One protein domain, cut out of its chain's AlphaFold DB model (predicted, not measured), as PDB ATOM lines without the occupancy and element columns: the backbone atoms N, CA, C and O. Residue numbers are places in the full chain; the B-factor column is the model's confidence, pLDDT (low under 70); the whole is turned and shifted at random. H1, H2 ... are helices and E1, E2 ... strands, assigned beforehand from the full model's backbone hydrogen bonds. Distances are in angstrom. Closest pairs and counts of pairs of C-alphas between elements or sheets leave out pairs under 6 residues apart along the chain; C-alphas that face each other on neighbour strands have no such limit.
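Overview. This is residues 4 to 165 of the 329 residues of an uncharacterized protein of Chitinophaga sp. OK723 (UniProt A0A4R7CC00). One long, twisted sheet of seven strands forms a wall through the domain, with two short helices, H1 and H4, packed over one face and no named helix over the other. H2 lies beyond H1, while H3 sits off the sheet, and long loops run out from it. The printed part has 162 residues, with H1 H2 E1 E2 E3 H3 H4 E4 E5 E6 E7 along the chain; the sheet's order is E1 E2 E3 E7 E6 E5 E4, all antiparallel. The class is mixed, helices and strands, though under half of the residues, 71 of 162, are in named elements. The whole is compact, with a radius of gyration of the C-alphas of 16.6 A, yet elongated, spanning 49 by 31 by 31 A.

Arrangement. Across the sheet stand E1, residues 42 to 46, E2, 51 to 56, E3, 80 to 88, E7, 157 to 164, E6, 144 to 150, E5, 134 to 139, and E4, 127 to 129. From edge strand E1 to edge strand E4 the strands' lines turn by 122 degrees. E1 E2 E3 and E4 E5 E6 E7 are meanders, each strand the antiparallel neighbour of the one before. Within hydrogen-bond range are N 44 and O 53 of the hairpin E1 and E2, 2.9 A, and N 52 and O 85 of the hairpin E2 and E3, 2.8 A. E3 of the one meander and E7 of the other are antiparallel neighbours, with 170 degrees between their N-to-C directions and N 84 and O 162 within hydrogen-bond range at 2.8 A. Also within hydrogen-bond range are N 147 and O 161 of the hairpin E6 and E7, 2.8 A, N 136 and O 148 of the hairpin E5 and E6, 2.8 A, and N 128 and O 135 of the hairpin E4 and E5, 2.9 A. H1, residues 4 to 9, is on the sheet at a height of 9.0 A, only just over E3 and E7, with 3 C-alphas falling on each; its closest C-alphas to E7 are those of Val 7 and Ile 162, 6.6 A. H4, residues 116 to 123, is on the same face, height 8.9 A, over E5 and along the strands, at 16 degrees to E5 on the local plane; the C-alphas of Phe 123 and Lys 138 are closest, 6.3 A. H2, residues 17 to 25, is only just not on the sheet, with 4 pairs of C-alphas within 10 A; it is close to H1 but not clearly touching, the closest C-alphas being those of Leu 9 and Ile 19, 6.8 A. H3, residues 103 to 106, is not on the sheet and is apart from H2 and H4. In H1, H2 and H4 every O i to N i+4 pair is within hydrogen-bond range; H3 is too short for one.

Along the chain. E3 measures 21.0 A from first to last C-alpha, E7 20.5 A, E6 20.2 A, E5 17.7 A, E2 16.6 A and E1 13.6 A; E4 is short. H2 is 12.0 A long and H4 10.5 A. H1 begins at C-alpha 4, (-1.673, -3.495, 0.955), and E7 ends at C-alpha 164, (-15.577, -0.887, 3.784).

Size, cuts and confidence. The C-alphas farthest apart, those of Asn 72 and Glu 117, are 49.7 A apart. The printed part has no cut. The links H2 to E1, E2 to E3 and E3 to H3 are long; residues 34 to 35 pair antiparallel with 77 to 78. Mean pLDDT of the printed part is 86.4, under 70 at residue 74, residues 90 to 97 and residues 126 to 133.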
ATOM      1  N   GLN A   4      -1.228  -2.278   0.268       95.62
ATOM      2  CA  GLN A   4      -1.673  -3.495   0.955       95.62
ATOM      3  C   GLN A   4      -1.732  -3.336   2.483       95.62
ATOM      4  O   GLN A   4      -2.647  -3.866   3.118       95.62
ATOM      5  N   ASP A   5      -0.799  -2.578   3.067       95.19
ATOM      6  CA  ASP A   5      -0.796  -2.299   4.503       95.19
ATOM      7  C   ASP A   5      -2.078  -1.549   4.894       95.19
ATOM      8  O   ASP A   5      -2.764  -1.930   5.842       95.19
ATOM      9  N   LEU A   6      -2.461  -0.536   4.109       96.38
ATOM     10  CA  LEU A   6      -3.665   0.270   4.332       96.38
ATOM     11  C   LEU A   6      -4.943  -0.557   4.171       96.38
ATOM     12  O   LEU A   6      -5.862  -0.437   4.983       96.38
ATOM     13  N   VAL A   7      -4.987  -1.444   3.171       96.44
ATOM     14  CA  VAL A   7      -6.106  -2.377   2.965       96.44
ATOM     15  C   VAL A   7      -6.337  -3.236   4.211       96.44
ATOM     16  O   VAL A   7      -7.485  -3.469   4.589       96.44
ATOM     17  N   SER A   8      -5.265  -3.664   4.885       95.00
ATOM     18  CA  SER A   8      -5.352  -4.492   6.096       95.00
ATOM     19  C   SER A   8      -5.905  -3.758   7.328       95.00
ATOM     20  O   SER A   8      -6.375  -4.404   8.269       95.00
ATOM     21  N   LEU A   9      -5.878  -2.418   7.325       96.44
ATOM     22  CA  LEU A   9      -6.384  -1.582   8.418       96.44
ATOM     23  C   LEU A   9      -7.883  -1.282   8.296       96.44
ATOM     24  O   LEU A   9      -8.514  -0.906   9.286       96.44
ATOM     25  N   ILE A  10      -8.478  -1.434   7.113       97.56
ATOM     26  CA  ILE A  10      -9.906  -1.165   6.913       97.56
ATOM     27  C   ILE A  10     -10.760  -2.063   7.819       97.56
ATOM     28  O   ILE A  10     -10.547  -3.268   7.935       97.56
ATOM     29  N   GLY A  11     -11.745  -1.458   8.483       94.75
ATOM     30  CA  GLY A  11     -12.639  -2.139   9.417       94.75
ATOM     31  C   GLY A  11     -12.037  -2.417  10.795       94.75
ATOM     32  O   GLY A  11     -12.685  -3.064  11.616       94.75
ATOM     33  N   THR A  12     -10.822  -1.952  11.088       95.19
ATOM     34  CA  THR A  12     -10.257  -2.071  12.439       95.19
ATOM     35  C   THR A  12     -10.808  -0.986  13.366       95.19
ATOM     36  O   THR A  12     -11.109   0.136  12.942       95.19
ATOM     37  N   LYS A  13     -10.996  -1.338  14.646       93.81
ATOM     38  CA  LYS A  13     -11.463  -0.396  15.673       93.81
ATOM     39  C   LYS A  13     -10.398   0.672  15.908       93.81
ATOM     40  O   LYS A  13      -9.211   0.363  15.916       93.81
ATOM     41  N   SER A  14     -10.801   1.901  16.215       92.56
ATOM     42  CA  SER A  14      -9.853   2.980  16.545       92.56
ATOM     43  C   SER A  14      -9.006   2.703  17.796       92.56
ATOM     44  O   SER A  14      -7.979   3.340  18.008       92.56
ATOM     45  N   THR A  15      -9.424   1.746  18.625       91.56
ATOM     46  CA  THR A  15      -8.704   1.279  19.814       91.56
ATOM     47  C   THR A  15      -7.911  -0.013  19.583       91.56
ATOM     48  O   THR A  15      -7.329  -0.527  20.534       91.56
ATOM     49  N   ASP A  16      -7.917  -0.576  18.370       94.38
ATOM     50  CA  ASP A  16      -7.133  -1.768  18.028       94.38
ATOM     51  C   ASP A  16      -5.627  -1.433  18.092       94.38
ATOM     52  O   ASP A  16      -5.216  -0.422  17.510       94.38
ATOM     53  N   PRO A  17      -4.790  -2.255  18.761       95.69
ATOM     54  CA  PRO A  17      -3.352  -2.009  18.862       95.69
ATOM     55  C   PRO A  17      -2.665  -1.775  17.515       95.69
ATOM     56  O   PRO A  17      -1.758  -0.951  17.444       95.69
ATOM     57  N   ARG A  18      -3.120  -2.433  16.439       95.38
ATOM     58  CA  ARG A  18      -2.540  -2.278  15.096       95.38
ATOM     59  C   ARG A  18      -2.737  -0.868  14.549       95.38
ATOM     60  O   ARG A  18      -1.799  -0.291  14.013       95.38
ATOM     61  N   ILE A  19      -3.931  -0.293  14.720       95.25
ATOM     62  CA  ILE A  19      -4.200   1.094  14.309       95.25
ATOM     63  C   ILE A  19      -3.424   2.078  15.182       95.25
ATOM     64  O   ILE A  19      -2.904   3.066  14.671       95.25
ATOM     65  N   VAL A  20      -3.340   1.823  16.490       95.75
ATOM     66  CA  VAL A  20      -2.618   2.710  17.412       95.75
ATOM     67  C   VAL A  20      -1.132   2.754  17.052       95.75
ATOM     68  O   VAL A  20      -0.584   3.842  16.902       95.75
ATOM     69  N   GLN A  21      -0.516   1.590  16.825       96.00
ATOM     70  CA  GLN A  21       0.879   1.477  16.389       96.00
ATOM     71  C   GLN A  21       1.107   2.121  15.020       96.00
ATOM     72  O   GLN A  21       2.098   2.821  14.838       96.00
ATOM     73  N   TRP A  22       0.179   1.944  14.073       96.69
ATOM     74  CA  TRP A  22       0.249   2.608  12.771       96.69
ATOM     75  C   TRP A  22       0.279   4.132  12.913       96.69
ATOM     76  O   TRP A  22       1.129   4.810  12.341       96.69
ATOM     77  N   PHE A  23      -0.636   4.684  13.710       96.69
ATOM     78  CA  PHE A  23      -0.731   6.124  13.918       96.69
ATOM     79  C   PHE A  23       0.502   6.690  14.631       96.69
ATOM     80  O   PHE A  23       0.942   7.789  14.297       96.69
ATOM     81  N   GLU A  24       1.083   5.941  15.565       96.19
ATOM     82  CA  GLU A  24       2.340   6.302  16.221       96.19
ATOM     83  C   GLU A  24       3.520   6.281  15.238       96.19
ATOM     84  O   GLU A  24       4.248   7.269  15.132       96.19
ATOM     85  N   GLN A  25       3.660   5.208  14.452       95.25
ATOM     86  CA  GLN A  25       4.736   5.038  13.469       95.25
ATOM     87  C   GLN A  25       4.787   6.175  12.440       95.25
ATOM     88  O   GLN A  25       5.875   6.597  12.047       95.25
ATOM     89  N   TYR A  26       3.626   6.671  12.003       94.38
ATOM     90  CA  TYR A  26       3.519   7.747  11.011       94.38
ATOM     91  C   TYR A  26       3.226   9.126  11.631       94.38
ATOM     92  O   TYR A  26       2.892  10.063  10.910       94.38
ATOM     93  N   ASN A  27       3.370   9.274  12.955       93.94
ATOM     94  CA  ASN A  27       3.193  10.534  13.685       93.94
ATOM     95  C   ASN A  27       1.835  11.234  13.420       93.94
ATOM     96  O   ASN A  27       1.752  12.453  13.273       93.94
ATOM     97  N   LEU A  28       0.755  10.450  13.365       94.06
ATOM     98  CA  LEU A  28      -0.618  10.899  13.080       94.06
ATOM     99  C   LEU A  28      -1.407  11.278  14.348       94.06
ATOM    100  O   LEU A  28      -2.596  11.600  14.286       94.06
ATOM    101  N   GLY A  29      -0.759  11.227  15.514       91.94
ATOM    102  CA  GLY A  29      -1.397  11.415  16.815       91.94
ATOM    103  C   GLY A  29      -2.246  10.210  17.225       91.94
ATOM    104  O   GLY A  29      -1.960   9.078  16.861       91.94
ATOM    105  N   THR A  30      -3.295  10.428  18.020       91.81
ATOM    106  CA  THR A  30      -4.160   9.331  18.483       91.81
ATOM    107  C   THR A  30      -5.382   9.144  17.580       91.81
ATOM    108  O   THR A  30      -6.091  10.129  17.336       91.81
ATOM    109  N   PRO A  31      -5.728   7.902  17.195       92.69
ATOM    110  CA  PRO A  31      -6.979   7.613  16.504       92.69
ATOM    111  C   PRO A  31      -8.212   8.077  17.306       92.69
ATOM    112  O   PRO A  31      -8.201   8.082  18.546       92.69
ATOM    113  N   PRO A  32      -9.318   8.443  16.640       88.12
ATOM    114  CA  PRO A  32     -10.516   8.913  17.325       88.12
ATOM    115  C   PRO A  32     -11.264   7.792  18.048       88.12
ATOM    116  O   PRO A  32     -11.956   6.976  17.440       88.12
ATOM    117  N   LYS A  33     -11.182   7.801  19.382       81.19
ATOM    118  CA  LYS A  33     -11.770   6.768  20.252       81.19
ATOM    119  C   LYS A  33     -13.296   6.674  20.172       81.19
ATOM    120  O   LYS A  33     -13.823   5.572  20.150       81.19
ATOM    121  N   THR A  34     -13.995   7.808  20.127       76.69
ATOM    122  CA  THR A  34     -15.467   7.861  20.061       76.69
ATOM    123  C   THR A  34     -15.926   8.976  19.134       76.69
ATOM    124  O   THR A  34     -15.286  10.025  19.057       76.69
ATOM    125  N   ILE A  35     -17.037   8.746  18.441       77.25
ATOM    126  CA  ILE A  35     -17.761   9.737  17.648       77.25
ATOM    127  C   ILE A  35     -19.166   9.863  18.257       77.25
ATOM    128  O   ILE A  35     -19.770   8.865  18.656       77.25
ATOM    129  N   THR A  36     -19.652  11.096  18.389       73.94
ATOM    130  CA  THR A  36     -21.013  11.369  18.879       73.94
ATOM    131  C   THR A  36     -22.034  11.232  17.747       73.94
ATOM    132  O   THR A  36     -21.656  11.428  16.597       73.94
ATOM    133  N   PRO A  37     -23.333  10.990  18.016       71.75
ATOM    134  CA  PRO A  37     -24.361  10.940  16.967       71.75
ATOM    135  C   PRO A  37     -24.381  12.164  16.033       71.75
ATOM    136  O   PRO A  37     -24.708  12.044  14.853       71.75
ATOM    137  N   ASN A  38     -24.008  13.338  16.555       76.75
ATOM    138  CA  ASN A  38     -23.967  14.598  15.807       76.75
ATOM    139  C   ASN A  38     -22.759  14.694  14.860       76.75
ATOM    140  O   ASN A  38     -22.754  15.494  13.927       76.75
ATOM    141  N   GLN A  39     -21.729  13.885  15.093       74.31
ATOM    142  CA  GLN A  39     -20.539  13.787  14.263       74.31
ATOM    143  C   GLN A  39     -20.705  12.529  13.401       74.31
ATOM    144  O   GLN A  39     -20.690  11.420  13.902       74.31
ATOM    145  N   ARG A  40     -20.938  12.652  12.092       74.06
ATOM    146  CA  ARG A  40     -21.150  11.454  11.245       74.06
ATOM    147  C   ARG A  40     -19.862  10.659  11.016       74.06
ATOM    148  O   ARG A  40     -19.904   9.442  10.854       74.06
ATOM    149  N   SER A  41     -18.732  11.355  10.998       86.62
ATOM    150  CA  SER A  41     -17.393  10.808  10.815       86.62
ATOM    151  C   SER A  41     -16.367  11.679  11.536       86.62
ATOM    152  O   SER A  41     -16.673  12.796  11.968       86.62
ATOM    153  N   LYS A  42     -15.141  11.171  11.657       91.00
ATOM    154  CA  LYS A  42     -13.974  11.979  11.999       91.00
ATOM    155  C   LYS A  42     -12.798  11.581  11.125       91.00
ATOM    156  O   LYS A  42     -12.516  10.392  10.989       91.00
ATOM    157  N   ASP A  43     -12.099  12.586  10.623       92.06
ATOM    158  CA  ASP A  43     -11.023  12.401   9.664       92.06
ATOM    159  C   ASP A  43      -9.674  12.773  10.290       92.06
ATOM    160  O   ASP A  43      -9.592  13.660  11.147       92.06
ATOM    161  N   VAL A  44      -8.619  12.068   9.884       94.44
ATOM    162  CA  VAL A  44      -7.223  12.364  10.227       94.44
ATOM    163  C   VAL A  44      -6.418  12.390   8.935       94.44
ATOM    164  O   VAL A  44      -6.495  11.453   8.146       94.44
ATOM    165  N   GLU A  45      -5.659  13.457   8.708       93.44
ATOM    166  CA  GLU A  45      -4.859  13.634   7.493       93.44
ATOM    167  C   GLU A  45      -3.378  13.359   7.761       93.44
ATOM    168  O   GLU A  45      -2.745  14.021   8.585       93.44
ATOM    169  N   ASP A  46      -2.805  12.442   6.992       93.38
ATOM    170  CA  ASP A  46      -1.368  12.316   6.792       93.38
ATOM    171  C   ASP A  46      -0.957  13.210   5.620       93.38
ATOM    172  O   ASP A  46      -1.017  12.832   4.445       93.38
ATOM    173  N   LYS A  47      -0.548  14.435   5.948       89.00
ATOM    174  CA  LYS A  47      -0.128  15.426   4.951       89.00
ATOM    175  C   LYS A  47       1.164  15.040   4.236       89.00
ATOM    176  O   LYS A  47       1.374  15.494   3.115       89.00
ATOM    177  N   GLN A  48       2.021  14.236   4.867       88.62
ATOM    178  CA  GLN A  48       3.298  13.824   4.287       88.62
ATOM    179  C   GLN A  48       3.077  12.854   3.125       88.62
ATOM    180  O   GLN A  48       3.716  12.990   2.084       88.62
ATOM    181  N   HIS A  49       2.147  11.914   3.283       90.75
ATOM    182  CA  HIS A  49       1.847  10.901   2.266       90.75
ATOM    183  C   HIS A  49       0.590  11.215   1.439       90.75
ATOM    184  O   HIS A  49       0.240  10.456   0.527       90.75
ATOM    185  N   ALA A  50      -0.070  12.341   1.734       90.81
ATOM    186  CA  ALA A  50      -1.353  12.746   1.166       90.81
ATOM    187  C   ALA A  50      -2.424  11.648   1.317       90.81
ATOM    188  O   ALA A  50      -3.048  11.239   0.338       90.81
ATOM    189  N   ILE A  51      -2.594  11.144   2.545       94.88
ATOM    190  CA  ILE A  51      -3.562  10.090   2.887       94.88
ATOM    191  C   ILE A  51      -4.572  10.627   3.907       94.88
ATOM    192  O   ILE A  51      -4.191  11.195   4.928       94.88
ATOM    193  N   GLY A  52      -5.863  10.427   3.655       95.38
ATOM    194  CA  GLY A  52      -6.945  10.724   4.596       95.38
ATOM    195  C   GLY A  52      -7.490   9.450   5.234       95.38
ATOM    196  O   GLY A  52      -7.871   8.526   4.524       95.38
ATOM    197  N   TYR A  53      -7.563   9.396   6.563       96.94
ATOM    198  CA  TYR A  53      -8.138   8.288   7.330       96.94
ATOM    199  C   TYR A  53      -9.504   8.698   7.881       96.94
ATOM    200  O   TYR A  53      -9.589   9.605   8.708       96.94
ATOM    201  N   HIS A  54     -10.565   8.009   7.469       95.75
ATOM    202  CA  HIS A  54     -11.946   8.364   7.791       95.75
ATOM    203  C   HIS A  54     -12.583   7.332   8.726       95.75
ATOM    204  O   HIS A  54     -12.843   6.179   8.352       95.75
ATOM    205  N   PHE A  55     -12.903   7.760   9.944       95.12
ATOM    206  CA  PHE A  55     -13.538   6.926  10.959       95.12
ATOM    207  C   PHE A  55     -15.040   7.170  11.022       95.12
ATOM    208  O   PHE A  55     -15.489   8.318  11.008       95.12
ATOM    209  N   LYS A  56     -15.814   6.089  11.143       92.81
ATOM    210  CA  LYS A  56     -17.275   6.120  11.299       92.81
ATOM    211  C   LYS A  56     -17.730   5.042  12.277       92.81
ATOM    212  O   LYS A  56     -17.039   4.046  12.480       92.81
ATOM    213  N   PHE A  57     -18.909   5.249  12.857       88.88
ATOM    214  CA  PHE A  57     -19.592   4.251  13.686       88.88
ATOM    215  C   PHE A  57     -20.818   3.649  12.988       88.88
ATOM    216  O   PHE A  57     -21.139   2.483  13.187       88.88
ATOM    217  N   LYS A  58     -21.511   4.436  12.152       86.94
ATOM    218  CA  LYS A  58     -22.650   3.974  11.356       86.94
ATOM    219  C   LYS A  58     -22.145   3.477  10.005       86.94
ATOM    220  O   LYS A  58     -21.924   4.284   9.108       86.94
ATOM    221  N   ILE A  59     -21.938   2.167   9.908       88.62
ATOM    222  CA  ILE A  59     -21.468   1.472   8.705       88.62
ATOM    223  C   ILE A  59     -22.523   0.433   8.332       88.62
ATOM    224  O   ILE A  59     -22.883  -0.396   9.170       88.62
ATOM    225  N   THR A  60     -23.028   0.464   7.100       88.06
ATOM    226  CA  THR A  60     -24.056  -0.482   6.635       88.06
ATOM    227  C   THR A  60     -23.422  -1.784   6.133       88.06
ATOM    228  O   THR A  60     -23.351  -2.054   4.936       88.06
ATOM    229  N   ASN A  61     -22.893  -2.578   7.069       89.06
ATOM    230  CA  ASN A  61     -22.279  -3.887   6.823       89.06
ATOM    231  C   ASN A  61     -22.403  -4.796   8.061       89.06
ATOM    232  O   ASN A  61     -22.372  -4.331   9.197       89.06
ATOM    233  N   ASP A  62     -22.500  -6.109   7.834       85.31
ATOM    234  CA  ASP A  62     -22.953  -7.125   8.807       85.31
ATOM    235  C   ASP A  62     -22.029  -7.326   9.981       85.31
ATOM    236  O   ASP A  62     -22.433  -7.803  11.038       85.31
ATOM    237  N   LYS A  63     -20.773  -6.951   9.788       88.12
ATOM    238  CA  LYS A  63     -19.765  -7.006  10.828       88.12
ATOM    239  C   LYS A  63     -19.834  -5.807  11.777       88.12
ATOM    240  O   LYS A  63     -19.314  -5.892  12.885       88.12
ATOM    241  N   PHE A  64     -20.437  -4.699  11.346       88.19
ATOM    242  CA  PHE A  64     -20.387  -3.406  12.039       88.19
ATOM    243  C   PHE A  64     -21.774  -2.854  12.399       88.19
ATOM    244  O   PHE A  64     -21.864  -1.828  13.075       88.19
ATOM    245  N   TYR A  65     -22.842  -3.515  11.946       85.00
ATOM    246  CA  TYR A  65     -24.225  -3.098  12.133       85.00
ATOM    247  C   TYR A  65     -25.005  -4.084  13.028       85.00
ATOM    248  O   TYR A  65     -24.858  -5.295  12.858       85.00
ATOM    249  N   PRO A  66     -25.876  -3.605  13.938       83.88
ATOM    250  CA  PRO A  66     -26.089  -2.201  14.294       83.88
ATOM    251  C   PRO A  66     -24.875  -1.603  15.028       83.88
ATOM    252  O   PRO A  66     -24.052  -2.349  15.561       83.88
ATOM    253  N   PRO A  67     -24.750  -0.263  15.090       84.06
ATOM    254  CA  PRO A  67     -23.649   0.363  15.807       84.06
ATOM    255  C   PRO A  67     -23.595  -0.056  17.280       84.06
ATOM    256  O   PRO A  67     -24.589   0.031  18.002       84.06
ATOM    257  N   VAL A  68     -22.411  -0.462  17.739       81.44
ATOM    258  CA  VAL A  68     -22.184  -0.895  19.123       81.44
ATOM    259  C   VAL A  68     -21.802   0.303  19.985       81.44
ATOM    260  O   VAL A  68     -20.859   1.037  19.679       81.44
ATOM    261  N   SER A  69     -22.518   0.500  21.092       79.75
ATOM    262  CA  SER A  69     -22.106   1.460  22.111       79.75
ATOM    263  C   SER A  69     -21.010   0.858  22.985       79.75
ATOM    264  O   SER A  69     -21.214  -0.174  23.622       79.75
ATOM    265  N   ALA A  70     -19.863   1.535  23.080       70.38
ATOM    266  CA  ALA A  70     -18.694   1.033  23.806       70.38
ATOM    267  C   ALA A  70     -18.946   0.807  25.314       70.38
ATOM    268  O   ALA A  70     -18.143   0.148  25.975       70.38
ATOM    269  N   LYS A  71     -20.024   1.381  25.878       76.56
ATOM    270  CA  LYS A  71     -20.398   1.286  27.305       76.56
ATOM    271  C   LYS A  71     -21.914   1.340  27.554       76.56
ATOM    272  O   LYS A  71     -22.328   1.807  28.611       76.56
ATOM    273  N   ASN A  72     -22.743   0.939  26.587       72.69
ATOM    274  CA  ASN A  72     -24.200   1.175  26.616       72.69
ATOM    275  C   ASN A  72     -24.590   2.669  26.778       72.69
ATOM    276  O   ASN A  72     -25.692   2.989  27.210       72.69
ATOM    277  N   ASP A  73     -23.683   3.582  26.424       74.56
ATOM    278  CA  ASP A  73     -23.907   5.025  26.316       74.56
ATOM    279  C   ASP A  73     -24.427   5.345  24.895       74.56
ATOM    280  O   ASP A  73     -23.671   5.190  23.924       74.56
ATOM    281  N   PRO A  74     -25.687   5.793  24.726       69.88
ATOM    282  CA  PRO A  74     -26.282   6.041  23.409       69.88
ATOM    283  C   PRO A  74     -25.641   7.220  22.655       69.88
ATOM    284  O   PRO A  74     -25.981   7.471  21.500       69.88
ATOM    285  N   TYR A  75     -24.700   7.935  23.279       74.38
ATOM    286  CA  TYR A  75     -23.970   9.045  22.673       74.38
ATOM    287  C   TYR A  75     -22.517   8.707  22.320       74.38
ATOM    288  O   TYR A  75     -21.808   9.568  21.792       74.38
ATOM    289  N   LYS A  76     -22.051   7.481  22.600       79.88
ATOM    290  CA  LYS A  76     -20.671   7.049  22.330       79.88
ATOM    291  C   LYS A  76     -20.638   5.671  21.693       79.88
ATOM    292  O   LYS A  76     -20.769   4.649  22.366       79.88
ATOM    293  N   PHE A  77     -20.374   5.661  20.396       84.31
ATOM    294  CA  PHE A  77     -20.245   4.433  19.627       84.31
ATOM    295  C   PHE A  77     -18.787   4.058  19.406       84.31
ATOM    296  O   PHE A  77     -17.891   4.912  19.404       84.31
ATOM    297  N   GLU A  78     -18.563   2.760  19.234       86.69
ATOM    298  CA  GLU A  78     -17.300   2.252  18.726       86.69
ATOM    299  C   GLU A  78     -17.059   2.768  17.305       86.69
ATOM    300  O   GLU A  78     -17.953   2.764  16.457       86.69
ATOM    301  N   ASN A  79     -15.825   3.195  17.052       89.88
ATOM    302  CA  ASN A  79     -15.419   3.733  15.765       89.88
ATOM    303  C   ASN A  79     -14.529   2.759  15.021       89.88
ATOM    304  O   ASN A  79     -13.608   2.177  15.597       89.88
ATOM    305  N   TYR A  80     -14.737   2.705  13.715       94.50
ATOM    306  CA  TYR A  80     -13.992   1.851  12.812       94.50
ATOM    307  C   TYR A  80     -13.390   2.693  11.694       94.50
ATOM    308  O   TYR A  80     -14.004   3.665  11.239       94.50
ATOM    309  N   LEU A  81     -12.189   2.326  11.248       96.44
ATOM    310  CA  LEU A  81     -11.600   2.910  10.049       96.44
ATOM    311  C   LEU A  81     -12.411   2.456   8.833       96.44
ATOM    312  O   LEU A  81     -12.318   1.311   8.396       96.44
ATOM    313  N   SER A  82     -13.256   3.352   8.334       96.44
ATOM    314  CA  SER A  82     -14.274   3.043   7.326       96.44
ATOM    315  C   SER A  82     -13.807   3.295   5.899       96.44
ATOM    316  O   SER A  82     -14.269   2.631   4.974       96.44
ATOM    317  N   ASN A  83     -12.907   4.260   5.728       97.00
ATOM    318  CA  ASN A  83     -12.382   4.661   4.437       97.00
ATOM    319  C   ASN A  83     -10.973   5.238   4.606       97.00
ATOM    320  O   ASN A  83     -10.688   5.903   5.603       97.00
ATOM    321  N   ILE A  84     -10.111   4.992   3.631       97.44
ATOM    322  CA  ILE A  84      -8.814   5.635   3.479       97.44
ATOM    323  C   ILE A  84      -8.772   6.244   2.076       97.44
ATOM    324  O   ILE A  84      -8.767   5.516   1.081       97.44
ATOM    325  N   SER A  85      -8.712   7.570   1.995       96.00
ATOM    326  CA  SER A  85      -8.427   8.271   0.745       96.00
ATOM    327  C   SER A  85      -6.920   8.269   0.524       96.00
ATOM    328  O   SER A  85      -6.175   8.833   1.322       96.00
ATOM    329  N   VAL A  86      -6.461   7.601  -0.532       95.25
ATOM    330  CA  VAL A  86      -5.032   7.519  -0.888       95.25
ATOM    331  C   VAL A  86      -4.677   8.441  -2.050       95.25
ATOM    332  O   VAL A  86      -3.501   8.685  -2.312       95.25
ATOM    333  N   LEU A  87      -5.686   8.976  -2.734       92.06
ATOM    334  CA  LEU A  87      -5.560  10.053  -3.701       92.06
ATOM    335  C   LEU A  87      -6.843  10.884  -3.662       92.06
ATOM    336  O   LEU A  87      -7.938  10.338  -3.782       92.06
ATOM    337  N   SER A  88      -6.700  12.202  -3.563       86.38
ATOM    338  CA  SER A  88      -7.792  13.148  -3.771       86.38
ATOM    339  C   SER A  88      -7.247  14.398  -4.445       86.38
ATOM    340  O   SER A  88      -6.418  15.118  -3.889       86.38
ATOM    341  N   THR A  89      -7.681  14.629  -5.680       74.81
ATOM    342  CA  THR A  89      -7.284  15.793  -6.488       74.81
ATOM    343  C   THR A  89      -8.447  16.762  -6.711       74.81
ATOM    344  O   THR A  89      -8.294  17.771  -7.403       74.81
ATOM    345  N   SER A  90      -9.602  16.495  -6.088       55.16
ATOM    346  CA  SER A  90     -10.804  17.328  -6.113       55.16
ATOM    347  C   SER A  90     -10.632  18.578  -5.242       55.16
ATOM    348  O   SER A  90     -11.202  18.731  -4.167       55.16
ATOM    349  N   GLY A  91      -9.822  19.517  -5.725       49.50
ATOM    350  CA  GLY A  91      -9.773  20.883  -5.220       49.50
ATOM    351  C   GLY A  91      -9.999  21.852  -6.367       49.50
ATOM    352  O   GLY A  91      -9.103  22.048  -7.188       49.50
ATOM    353  N   SER A  92     -11.169  22.489  -6.420       37.28
ATOM    354  CA  SER A  92     -11.383  23.647  -7.289       37.28
ATOM    355  C   SER A  92     -10.300  24.695  -6.992       37.28
ATOM    356  O   SER A  92     -10.215  25.252  -5.900       37.28
ATOM    357  N   GLY A  93      -9.399  24.914  -7.952       43.28
ATOM    358  CA  GLY A  93      -8.397  25.983  -7.902       43.28
ATOM    359  C   GLY A  93      -7.046  25.673  -7.240       43.28
ATOM    360  O   GLY A  93      -6.203  26.567  -7.201       43.28
ATOM    361  N   LYS A  94      -6.766  24.448  -6.766       46.34
ATOM    362  CA  LYS A  94      -5.401  24.083  -6.323       46.34
ATOM    363  C   LYS A  94      -4.638  23.399  -7.456       46.34
ATOM    364  O   LYS A  94      -5.158  22.497  -8.105       46.34
ATOM    365  N   LYS A  95      -3.395  23.839  -7.710       48.16
ATOM    366  CA  LYS A  95      -2.479  23.172  -8.652       48.16
ATOM    367  C   LYS A  95      -2.427  21.684  -8.309       48.16
ATOM    368  O   LYS A  95      -2.147  21.354  -7.160       48.16
ATOM    369  N   LYS A  96      -2.686  20.825  -9.302       57.12
ATOM    370  CA  LYS A  96      -2.527  19.368  -9.219       57.12
ATOM    371  C   LYS A  96      -1.128  19.068  -8.668       57.12
ATOM    372  O   LYS A  96      -0.148  19.217  -9.396       57.12
ATOM    373  N   SER A  97      -1.005  18.735  -7.386       58.03
ATOM    374  CA  SER A  97       0.257  18.222  -6.859       58.03
ATOM    375  C   SER A  97       0.394  16.787  -7.340       58.03
ATOM    376  O   SER A  97      -0.554  16.012  -7.207       58.03
ATOM    377  N   ALA A  98       1.547  16.448  -7.914       71.12
ATOM    378  CA  ALA A  98       1.868  15.064  -8.227       71.12
ATOM    379  C   ALA A  98       1.731  14.209  -6.957       71.12
ATOM    380  O   ALA A  98       2.033  14.682  -5.858       71.12
ATOM    381  N   ASP A  99       1.249  12.977  -7.116       84.50
ATOM    382  CA  ASP A  99       1.165  12.022  -6.019       84.50
ATOM    383  C   ASP A  99       2.562  11.828  -5.398       84.50
ATOM    384  O   ASP A  99       3.487  11.457  -6.124       84.50
ATOM    385  N   PRO A 100       2.763  12.093  -4.091       87.19
ATOM    386  CA  PRO A 100       4.089  12.007  -3.475       87.19
ATOM    387  C   PRO A 100       4.560  10.562  -3.247       87.19
ATOM    388  O   PRO A 100       5.691  10.348  -2.809       87.19
ATOM    389  N   LYS A 101       3.698   9.567  -3.481       92.88
ATOM    390  CA  LYS A 101       3.977   8.164  -3.172       92.88
ATOM    391  C   LYS A 101       4.809   7.506  -4.285       92.88
ATOM    392  O   LYS A 101       4.566   7.754  -5.465       92.88
ATOM    393  N   PRO A 102       5.794   6.654  -3.940       91.88
ATOM    394  CA  PRO A 102       6.603   5.950  -4.934       91.88
ATOM    395  C   PRO A 102       5.770   4.903  -5.686       91.88
ATOM    396  O   PRO A 102       4.805   4.378  -5.140       91.88
ATOM    397  N   LEU A 103       6.186   4.507  -6.895       90.25
ATOM    398  CA  LEU A 103       5.487   3.471  -7.679       90.25
ATOM    399  C   LEU A 103       5.293   2.154  -6.909       90.25
ATOM    400  O   LEU A 103       4.241   1.536  -7.021       90.25
ATOM    401  N   ALA A 104       6.262   1.771  -6.071       94.12
ATOM    402  CA  ALA A 104       6.180   0.579  -5.223       94.12
ATOM    403  C   ALA A 104       5.011   0.613  -4.217       94.12
ATOM    404  O   ALA A 104       4.545  -0.433  -3.780       94.12
ATOM    405  N   PHE A 105       4.493   1.795  -3.858       96.12
ATOM    406  CA  PHE A 105       3.284   1.892  -3.036       96.12
ATOM    407  C   PHE A 105       2.075   1.256  -3.738       96.12
ATOM    408  O   PHE A 105       1.235   0.651  -3.073       96.12
ATOM    409  N   TRP A 106       2.012   1.384  -5.065       95.38
ATOM    410  CA  TRP A 106       0.902   0.965  -5.916       95.38
ATOM    411  C   TRP A 106       1.077  -0.438  -6.512       95.38
ATOM    412  O   TRP A 106       0.283  -0.843  -7.357       95.38
ATOM    413  N   GLU A 107       2.111  -1.182  -6.119       93.75
ATOM    414  CA  GLU A 107       2.413  -2.494  -6.691       93.75
ATOM    415  C   GLU A 107       1.212  -3.453  -6.579       93.75
ATOM    416  O   GLU A 107       0.707  -3.713  -5.489       93.75
ATOM    417  N   GLY A 108       0.729  -3.956  -7.723       91.12
ATOM    418  CA  GLY A 108      -0.460  -4.819  -7.808       91.12
ATOM    419  C   GLY A 108      -1.811  -4.087  -7.877       91.12
ATOM    420  O   GLY A 108      -2.861  -4.737  -7.912       91.12
ATOM    421  N   TYR A 109      -1.812  -2.753  -7.931       94.75
ATOM    422  CA  TYR A 109      -3.013  -1.917  -7.931       94.75
ATOM    423  C   TYR A 109      -3.002  -0.867  -9.050       94.75
ATOM    424  O   TYR A 109      -1.965  -0.538  -9.622       94.75
ATOM    425  N   ILE A 110      -4.185  -0.317  -9.342       93.44
ATOM    426  CA  ILE A 110      -4.310   0.898 -10.156       93.44
ATOM    427  C   ILE A 110      -3.652   2.062  -9.421       93.44
ATOM    428  O   ILE A 110      -3.809   2.209  -8.207       93.44
ATOM    429  N   ASN A 111      -2.933   2.891 -10.172       93.12
ATOM    430  CA  ASN A 111      -2.198   4.037  -9.656       93.12
ATOM    431  C   ASN A 111      -2.708   5.345 -10.301       93.12
ATOM    432  O   ASN A 111      -3.468   5.292 -11.266       93.12
ATOM    433  N   PRO A 112      -2.310   6.530  -9.805       91.69
ATOM    434  CA  PRO A 112      -2.852   7.810 -10.265       91.69
ATOM    435  C   PRO A 112      -2.592   8.155 -11.737       91.69
ATOM    436  O   PRO A 112      -3.274   9.027 -12.272       91.69
ATOM    437  N   VAL A 113      -1.603   7.522 -12.379       91.00
ATOM    438  CA  VAL A 113      -1.280   7.746 -13.798       91.00
ATOM    439  C   VAL A 113      -1.865   6.672 -14.714       91.00
ATOM    440  O   VAL A 113      -1.642   6.733 -15.921       91.00
ATOM    441  N   SER A 114      -2.611   5.710 -14.163       92.50
ATOM    442  CA  SER A 114      -3.240   4.662 -14.957       92.50
ATOM    443  C   SER A 114      -4.271   5.220 -15.937       92.50
ATOM    444  O   SER A 114      -5.034   6.136 -15.614       92.50
ATOM    445  N   SER A 115      -4.316   4.630 -17.130       92.25
ATOM    446  CA  SER A 115      -5.278   5.003 -18.165       92.25
ATOM    447  C   SER A 115      -6.683   4.476 -17.856       92.25
ATOM    448  O   SER A 115      -6.896   3.617 -16.989       92.25
ATOM    449  N   PHE A 116      -7.671   4.984 -18.593       90.50
ATOM    450  CA  PHE A 116      -9.040   4.487 -18.506       90.50
ATOM    451  C   PHE A 116      -9.139   3.009 -18.926       90.50
ATOM    452  O   PHE A 116      -9.831   2.223 -18.279       90.50
ATOM    453  N   GLU A 117      -8.407   2.606 -19.965       91.38
ATOM    454  CA  GLU A 117      -8.332   1.230 -20.470       91.38
ATOM    455  C   GLU A 117      -7.683   0.280 -19.460       91.38
ATOM    456  O   GLU A 117      -8.178  -0.829 -19.252       91.38
ATOM    457  N   GLU A 118      -6.619   0.718 -18.782       93.31
ATOM    458  CA  GLU A 118      -5.994  -0.061 -17.709       93.31
ATOM    459  C   GLU A 118      -6.967  -0.284 -16.547       93.31
ATOM    460  O   GLU A 118      -7.055  -1.391 -16.011       93.31
ATOM    461  N   CYS A 119      -7.759   0.734 -16.197       92.12
ATOM    462  CA  CYS A 119      -8.817   0.593 -15.200       92.12
ATOM    463  C   CYS A 119      -9.903  -0.381 -15.671       92.12
ATOM    464  O   CYS A 119     -10.260  -1.295 -14.928       92.12
ATOM    465  N   LEU A 120     -10.393  -0.258 -16.908       90.75
ATOM    466  CA  LEU A 120     -11.363  -1.206 -17.466       90.75
ATOM    467  C   LEU A 120     -10.872  -2.653 -17.341       90.75
ATOM    468  O   LEU A 120     -11.617  -3.501 -16.850       90.75
ATOM    469  N   ALA A 121      -9.616  -2.916 -17.704       91.25
ATOM    470  CA  ALA A 121      -9.015  -4.237 -17.570       91.25
ATOM    471  C   ALA A 121      -8.918  -4.682 -16.098       91.25
ATOM    472  O   ALA A 121      -9.354  -5.776 -15.751       91.25
ATOM    473  N   TYR A 122      -8.413  -3.824 -15.208       91.81
ATOM    474  CA  TYR A 122      -8.222  -4.155 -13.790       91.81
ATOM    475  C   TYR A 122      -9.528  -4.436 -13.031       91.81
ATOM    476  O   TYR A 122      -9.541  -5.218 -12.067       91.81
ATOM    477  N   PHE A 123     -10.613  -3.769 -13.426       90.38
ATOM    478  CA  PHE A 123     -11.921  -3.883 -12.788       90.38
ATOM    479  C   PHE A 123     -12.835  -4.929 -13.446       90.38
ATOM    480  O   PHE A 123     -13.859  -5.245 -12.850       90.38
ATOM    481  N   ASN A 124     -12.452  -5.522 -14.588       84.38
ATOM    482  CA  ASN A 124     -13.259  -6.424 -15.435       84.38
ATOM    483  C   ASN A 124     -14.421  -5.741 -16.188       84.38
ATOM    484  O   ASN A 124     -15.484  -6.332 -16.365       84.38
ATOM    485  N   HIS A 125     -14.240  -4.484 -16.605       72.88
ATOM    486  CA  HIS A 125     -15.214  -3.635 -17.311       72.88
ATOM    487  C   HIS A 125     -16.474  -3.089 -16.571       72.88
ATOM    488  O   HIS A 125     -17.262  -2.418 -17.239       72.88
ATOM    489  N   PRO A 126     -16.714  -3.234 -15.246       67.25
ATOM    490  CA  PRO A 126     -17.816  -2.550 -14.579       67.25
ATOM    491  C   PRO A 126     -17.427  -1.097 -14.268       67.25
ATOM    492  O   PRO A 126     -16.703  -0.815 -13.309       67.25
ATOM    493  N   SER A 127     -17.931  -0.154 -15.060       64.31
ATOM    494  CA  SER A 127     -17.925   1.270 -14.706       64.31
ATOM    495  C   SER A 127     -19.319   1.697 -14.268       64.31
ATOM    496  O   SER A 127     -20.284   1.482 -15.002       64.31
ATOM    497  N   ASN A 128     -19.431   2.354 -13.117       67.50
ATOM    498  CA  ASN A 128     -20.653   3.059 -12.751       67.50
ATOM    499  C   ASN A 128     -20.577   4.481 -13.307       67.50
ATOM    500  O   ASN A 128     -19.581   5.184 -13.112       67.50
ATOM    501  N   VAL A 129     -21.635   4.899 -13.993       60.75
ATOM    502  CA  VAL A 129     -21.750   6.245 -14.554       60.75
ATOM    503  C   VAL A 129     -22.769   7.014 -13.727       60.75
ATOM    504  O   VAL A 129     -23.925   6.611 -13.624       60.75
ATOM    505  N   SER A 130     -22.332   8.112 -13.119       57.09
ATOM    506  CA  SER A 130     -23.224   9.144 -12.593       57.09
ATOM    507  C   SER A 130     -23.221  10.349 -13.537       57.09
ATOM    508  O   SER A 130     -22.381  10.445 -14.428       57.09
ATOM    509  N   THR A 131     -24.142  11.291 -13.340       50.09
ATOM    510  CA  THR A 131     -24.233  12.521 -14.149       50.09
ATOM    511  C   THR A 131     -22.992  13.416 -14.074       50.09
ATOM    512  O   THR A 131     -22.844  14.297 -14.915       50.09
ATOM    513  N   SER A 132     -22.111  13.214 -13.086       58.84
ATOM    514  CA  SER A 132     -20.919  14.046 -12.852       58.84
ATOM    515  C   SER A 132     -19.603  13.268 -12.837       58.84
ATOM    516  O   SER A 132     -18.598  13.833 -13.247       58.84
ATOM    517  N   ASP A 133     -19.604  11.984 -12.469       66.31
ATOM    518  CA  ASP A 133     -18.384  11.179 -12.349       66.31
ATOM    519  C   ASP A 133     -18.543   9.781 -12.966       66.31
ATOM    520  O   ASP A 133     -19.570   9.112 -12.789       66.31
ATOM    521  N   THR A 134     -17.483   9.304 -13.631       81.94
ATOM    522  CA  THR A 134     -17.294   7.877 -13.938       81.94
ATOM    523  C   THR A 134     -16.431   7.267 -12.844       81.94
ATOM    524  O   THR A 134     -15.339   7.769 -12.576       81.94
ATOM    525  N   PHE A 135     -16.884   6.178 -12.223       88.69
ATOM    526  CA  PHE A 135     -16.085   5.494 -11.212       88.69
ATOM    527  C   PHE A 135     -16.122   3.974 -11.343       88.69
ATOM    528  O   PHE A 135     -17.096   3.372 -11.799       88.69
ATOM    529  N   PHE A 136     -15.042   3.357 -10.886       91.50
ATOM    530  CA  PHE A 136     -14.855   1.919 -10.807       91.50
ATOM    531  C   PHE A 136     -14.832   1.480  -9.350       91.50
ATOM    532  O   PHE A 136     -14.403   2.232  -8.471       91.50
ATOM    533  N   GLN A 137     -15.266   0.251  -9.085       92.50
ATOM    534  CA  GLN A 137     -15.079  -0.366  -7.779       92.50
ATOM    535  C   GLN A 137     -14.938  -1.881  -7.900       92.50
ATOM    536  O   GLN A 137     -15.589  -2.493  -8.743       92.50
ATOM    537  N   LYS A 138     -14.134  -2.491  -7.027       91.50
ATOM    538  CA  LYS A 138     -14.121  -3.949  -6.842       91.50
ATOM    539  C   LYS A 138     -13.746  -4.339  -5.411       91.50
ATOM    540  O   LYS A 138     -13.040  -3.568  -4.750       91.50
ATOM    541  N   PRO A 139     -14.175  -5.520  -4.935       93.94
ATOM    542  CA  PRO A 139     -13.693  -6.081  -3.678       93.94
ATOM    543  C   PRO A 139     -12.175  -6.300  -3.709       93.94
ATOM    544  O   PRO A 139     -11.620  -6.718  -4.727       93.94
ATOM    545  N   LEU A 140     -11.513  -6.024  -2.588       94.25
ATOM    546  CA  LEU A 140     -10.117  -6.400  -2.334       94.25
ATOM    547  C   LEU A 140     -10.021  -7.616  -1.405       94.25
ATOM    548  O   LEU A 140      -9.093  -8.409  -1.516       94.25
ATOM    549  N   ASN A 141     -10.968  -7.736  -0.474       93.69
ATOM    550  CA  ASN A 141     -11.155  -8.867   0.434       93.69
ATOM    551  C   ASN A 141     -12.621  -8.882   0.917       93.69
ATOM    552  O   ASN A 141     -13.441  -8.127   0.397       93.69
ATOM    553  N   ASP A 142     -12.944  -9.689   1.931       89.75
ATOM    554  CA  ASP A 142     -14.308  -9.842   2.470       89.75
ATOM    555  C   ASP A 142     -14.908  -8.566   3.090       89.75
ATOM    556  O   ASP A 142     -16.110  -8.494   3.340       89.75
ATOM    557  N   ILE A 143     -14.086  -7.552   3.376       92.69
ATOM    558  CA  ILE A 143     -14.499  -6.328   4.077       92.69
ATOM    559  C   ILE A 143     -14.254  -5.086   3.228       92.69
ATOM    560  O   ILE A 143     -15.079  -4.178   3.234       92.69
ATOM    561  N   ALA A 144     -13.125  -5.012   2.532       95.88
ATOM    562  CA  ALA A 144     -12.648  -3.815   1.861       95.88
ATOM    563  C   ALA A 144     -12.866  -3.881   0.347       95.88
ATOM    564  O   ALA A 144     -12.712  -4.927  -0.284       95.88
ATOM    565  N   LYS A 145     -13.139  -2.722  -0.246       95.50
ATOM    566  CA  LYS A 145     -13.145  -2.482  -1.690       95.50
ATOM    567  C   LYS A 145     -12.273  -1.288  -2.039       95.50
ATOM    568  O   LYS A 145     -12.146  -0.363  -1.239       95.50
ATOM    569  N   ILE A 146     -11.741  -1.288  -3.254       96.06
ATOM    570  CA  ILE A 146     -11.117  -0.109  -3.857       96.06
ATOM    571  C   ILE A 146     -12.138   0.602  -4.740       96.06
ATOM    572  O   ILE A 146     -12.938  -0.052  -5.415       96.06
ATOM    573  N   LYS A 147     -12.109   1.932  -4.727       94.62
ATOM    574  CA  LYS A 147     -12.878   2.802  -5.613       94.62
ATOM    575  C   LYS A 147     -11.941   3.777  -6.314       94.62
ATOM    576  O   LYS A 147     -11.030   4.309  -5.685       94.62
ATOM    577  N   VAL A 148     -12.182   4.004  -7.599       93.25
ATOM    578  CA  VAL A 148     -11.381   4.900  -8.442       93.25
ATOM    579  C   VAL A 148     -12.326   5.793  -9.228       93.25
ATOM    580  O   VAL A 148     -13.198   5.282  -9.927       93.25
ATOM    581  N   TRP A 149     -12.149   7.106  -9.129       91.56
ATOM    582  CA  TRP A 149     -12.936   8.096  -9.863       91.56
ATOM    583  C   TRP A 149     -12.103   8.695 -10.980       91.56
ATOM    584  O   TRP A 149     -10.923   8.987 -10.791       91.56
ATOM    585  N   PHE A 150     -12.739   8.904 -12.124       87.69
ATOM    586  CA  PHE A 150     -12.178   9.625 -13.254       87.69
ATOM    587  C   PHE A 150     -12.807  11.003 -13.380       87.69
ATOM    588  O   PHE A 150     -13.971  11.210 -13.036       87.69
ATOM    589  N   ALA A 151     -12.039  11.926 -13.952       85.38
ATOM    590  CA  ALA A 151     -12.581  13.170 -14.470       85.38
ATOM    591  C   ALA A 151     -13.698  12.883 -15.501       85.38
ATOM    592  O   ALA A 151     -13.674  11.829 -16.146       85.38
ATOM    593  N   PRO A 152     -14.651  13.812 -15.711       82.69
ATOM    594  CA  PRO A 152     -15.756  13.612 -16.657       82.69
ATOM    595  C   PRO A 152     -15.302  13.273 -18.086       82.69
ATOM    596  O   PRO A 152     -15.960  12.510 -18.787       82.69
ATOM    597  N   ASP A 153     -14.151  13.809 -18.502       85.31
ATOM    598  CA  ASP A 153     -13.521  13.553 -19.803       85.31
ATOM    599  C   ASP A 153     -12.736  12.228 -19.868       85.31
ATOM    600  O   ASP A 153     -12.203  11.880 -20.918       85.31
ATOM    601  N   LYS A 154     -12.675  11.485 -18.754       86.69
ATOM    602  CA  LYS A 154     -11.973  10.203 -18.586       86.69
ATOM    603  C   LYS A 154     -10.462  10.273 -18.827       86.69
ATOM    604  O   LYS A 154      -9.826   9.242 -19.018       86.69
ATOM    605  N   THR A 155      -9.867  11.464 -18.772       86.44
ATOM    606  CA  THR A 155      -8.434  11.653 -19.061       86.44
ATOM    607  C   THR A 155      -7.523  11.396 -17.866       86.44
ATOM    608  O   THR A 155      -6.332  11.153 -18.044       86.44
ATOM    609  N   ALA A 156      -8.054  11.480 -16.646       88.62
ATOM    610  CA  ALA A 156      -7.265  11.347 -15.431       88.62
ATOM    611  C   ALA A 156      -8.089  10.790 -14.274       88.62
ATOM    612  O   ALA A 156      -9.273  11.109 -14.126       88.62
ATOM    613  N   ILE A 157      -7.419  10.030 -13.410       90.31
ATOM    614  CA  ILE A 157      -7.957   9.620 -12.116       90.31
ATOM    615  C   ILE A 157      -7.963  10.832 -11.180       90.31
ATOM    616  O   ILE A 157      -6.948  11.508 -11.003       90.31
ATOM    617  N   THR A 158      -9.112  11.105 -10.570       89.00
ATOM    618  CA  THR A 158      -9.305  12.238  -9.661       89.00
ATOM    619  C   THR A 158      -9.262  11.833  -8.195       89.00
ATOM    620  O   THR A 158      -8.842  12.639  -7.357       89.00
ATOM    621  N   ALA A 159      -9.647  10.597  -7.877       92.06
ATOM    622  CA  ALA A 159      -9.599  10.058  -6.525       92.06
ATOM    623  C   ALA A 159      -9.402   8.538  -6.522       92.06
ATOM    624  O   ALA A 159      -9.869   7.837  -7.421       92.06
ATOM    625  N   ILE A 160      -8.737   8.040  -5.479       94.62
ATOM    626  CA  ILE A 160      -8.619   6.613  -5.163       94.62
ATOM    627  C   ILE A 160      -8.880   6.442  -3.667       94.62
ATOM    628  O   ILE A 160      -8.241   7.089  -2.831       94.62
ATOM    629  N   GLU A 161      -9.801   5.544  -3.333       96.31
ATOM    630  CA  GLU A 161     -10.207   5.251  -1.962       96.31
ATOM    631  C   GLU A 161     -10.234   3.746  -1.697       96.31
ATOM    632  O   GLU A 161     -10.632   2.957  -2.557       96.31
ATOM    633  N   ILE A 162      -9.869   3.352  -0.477       97.56
ATOM    634  CA  ILE A 162     -10.111   2.010   0.051       97.56
ATOM    635  C   ILE A 162     -11.172   2.133   1.138       97.56
ATOM    636  O   ILE A 162     -10.938   2.779   2.152       97.56
ATOM    637  N   ALA A 163     -12.321   1.490   0.963       96.94
ATOM    638  CA  ALA A 163     -13.454   1.630   1.869       96.94
ATOM    639  C   ALA A 163     -14.021   0.277   2.296       96.94
ATOM    640  O   ALA A 163     -13.890  -0.714   1.577       96.94
ATOM    641  N   ILE A 164     -14.720   0.248   3.430       96.06
ATOM    642  CA  ILE A 164     -15.577  -0.887   3.784       96.06
ATOM    643  C   ILE A 164     -16.639  -1.072   2.685       96.06
ATOM    644  O   ILE A 164     -17.196  -0.115   2.133       96.06
ATOM    645  N   MET A 165     -16.920  -2.326   2.345       93.12
ATOM    646  CA  MET A 165     -18.041  -2.714   1.504       93.12
ATOM    647  C   MET A 165     -19.347  -2.484   2.256       93.12
ATOM    648  O   MET A 165     -19.809  -3.330   3.014       93.12
TER     649      MET A 165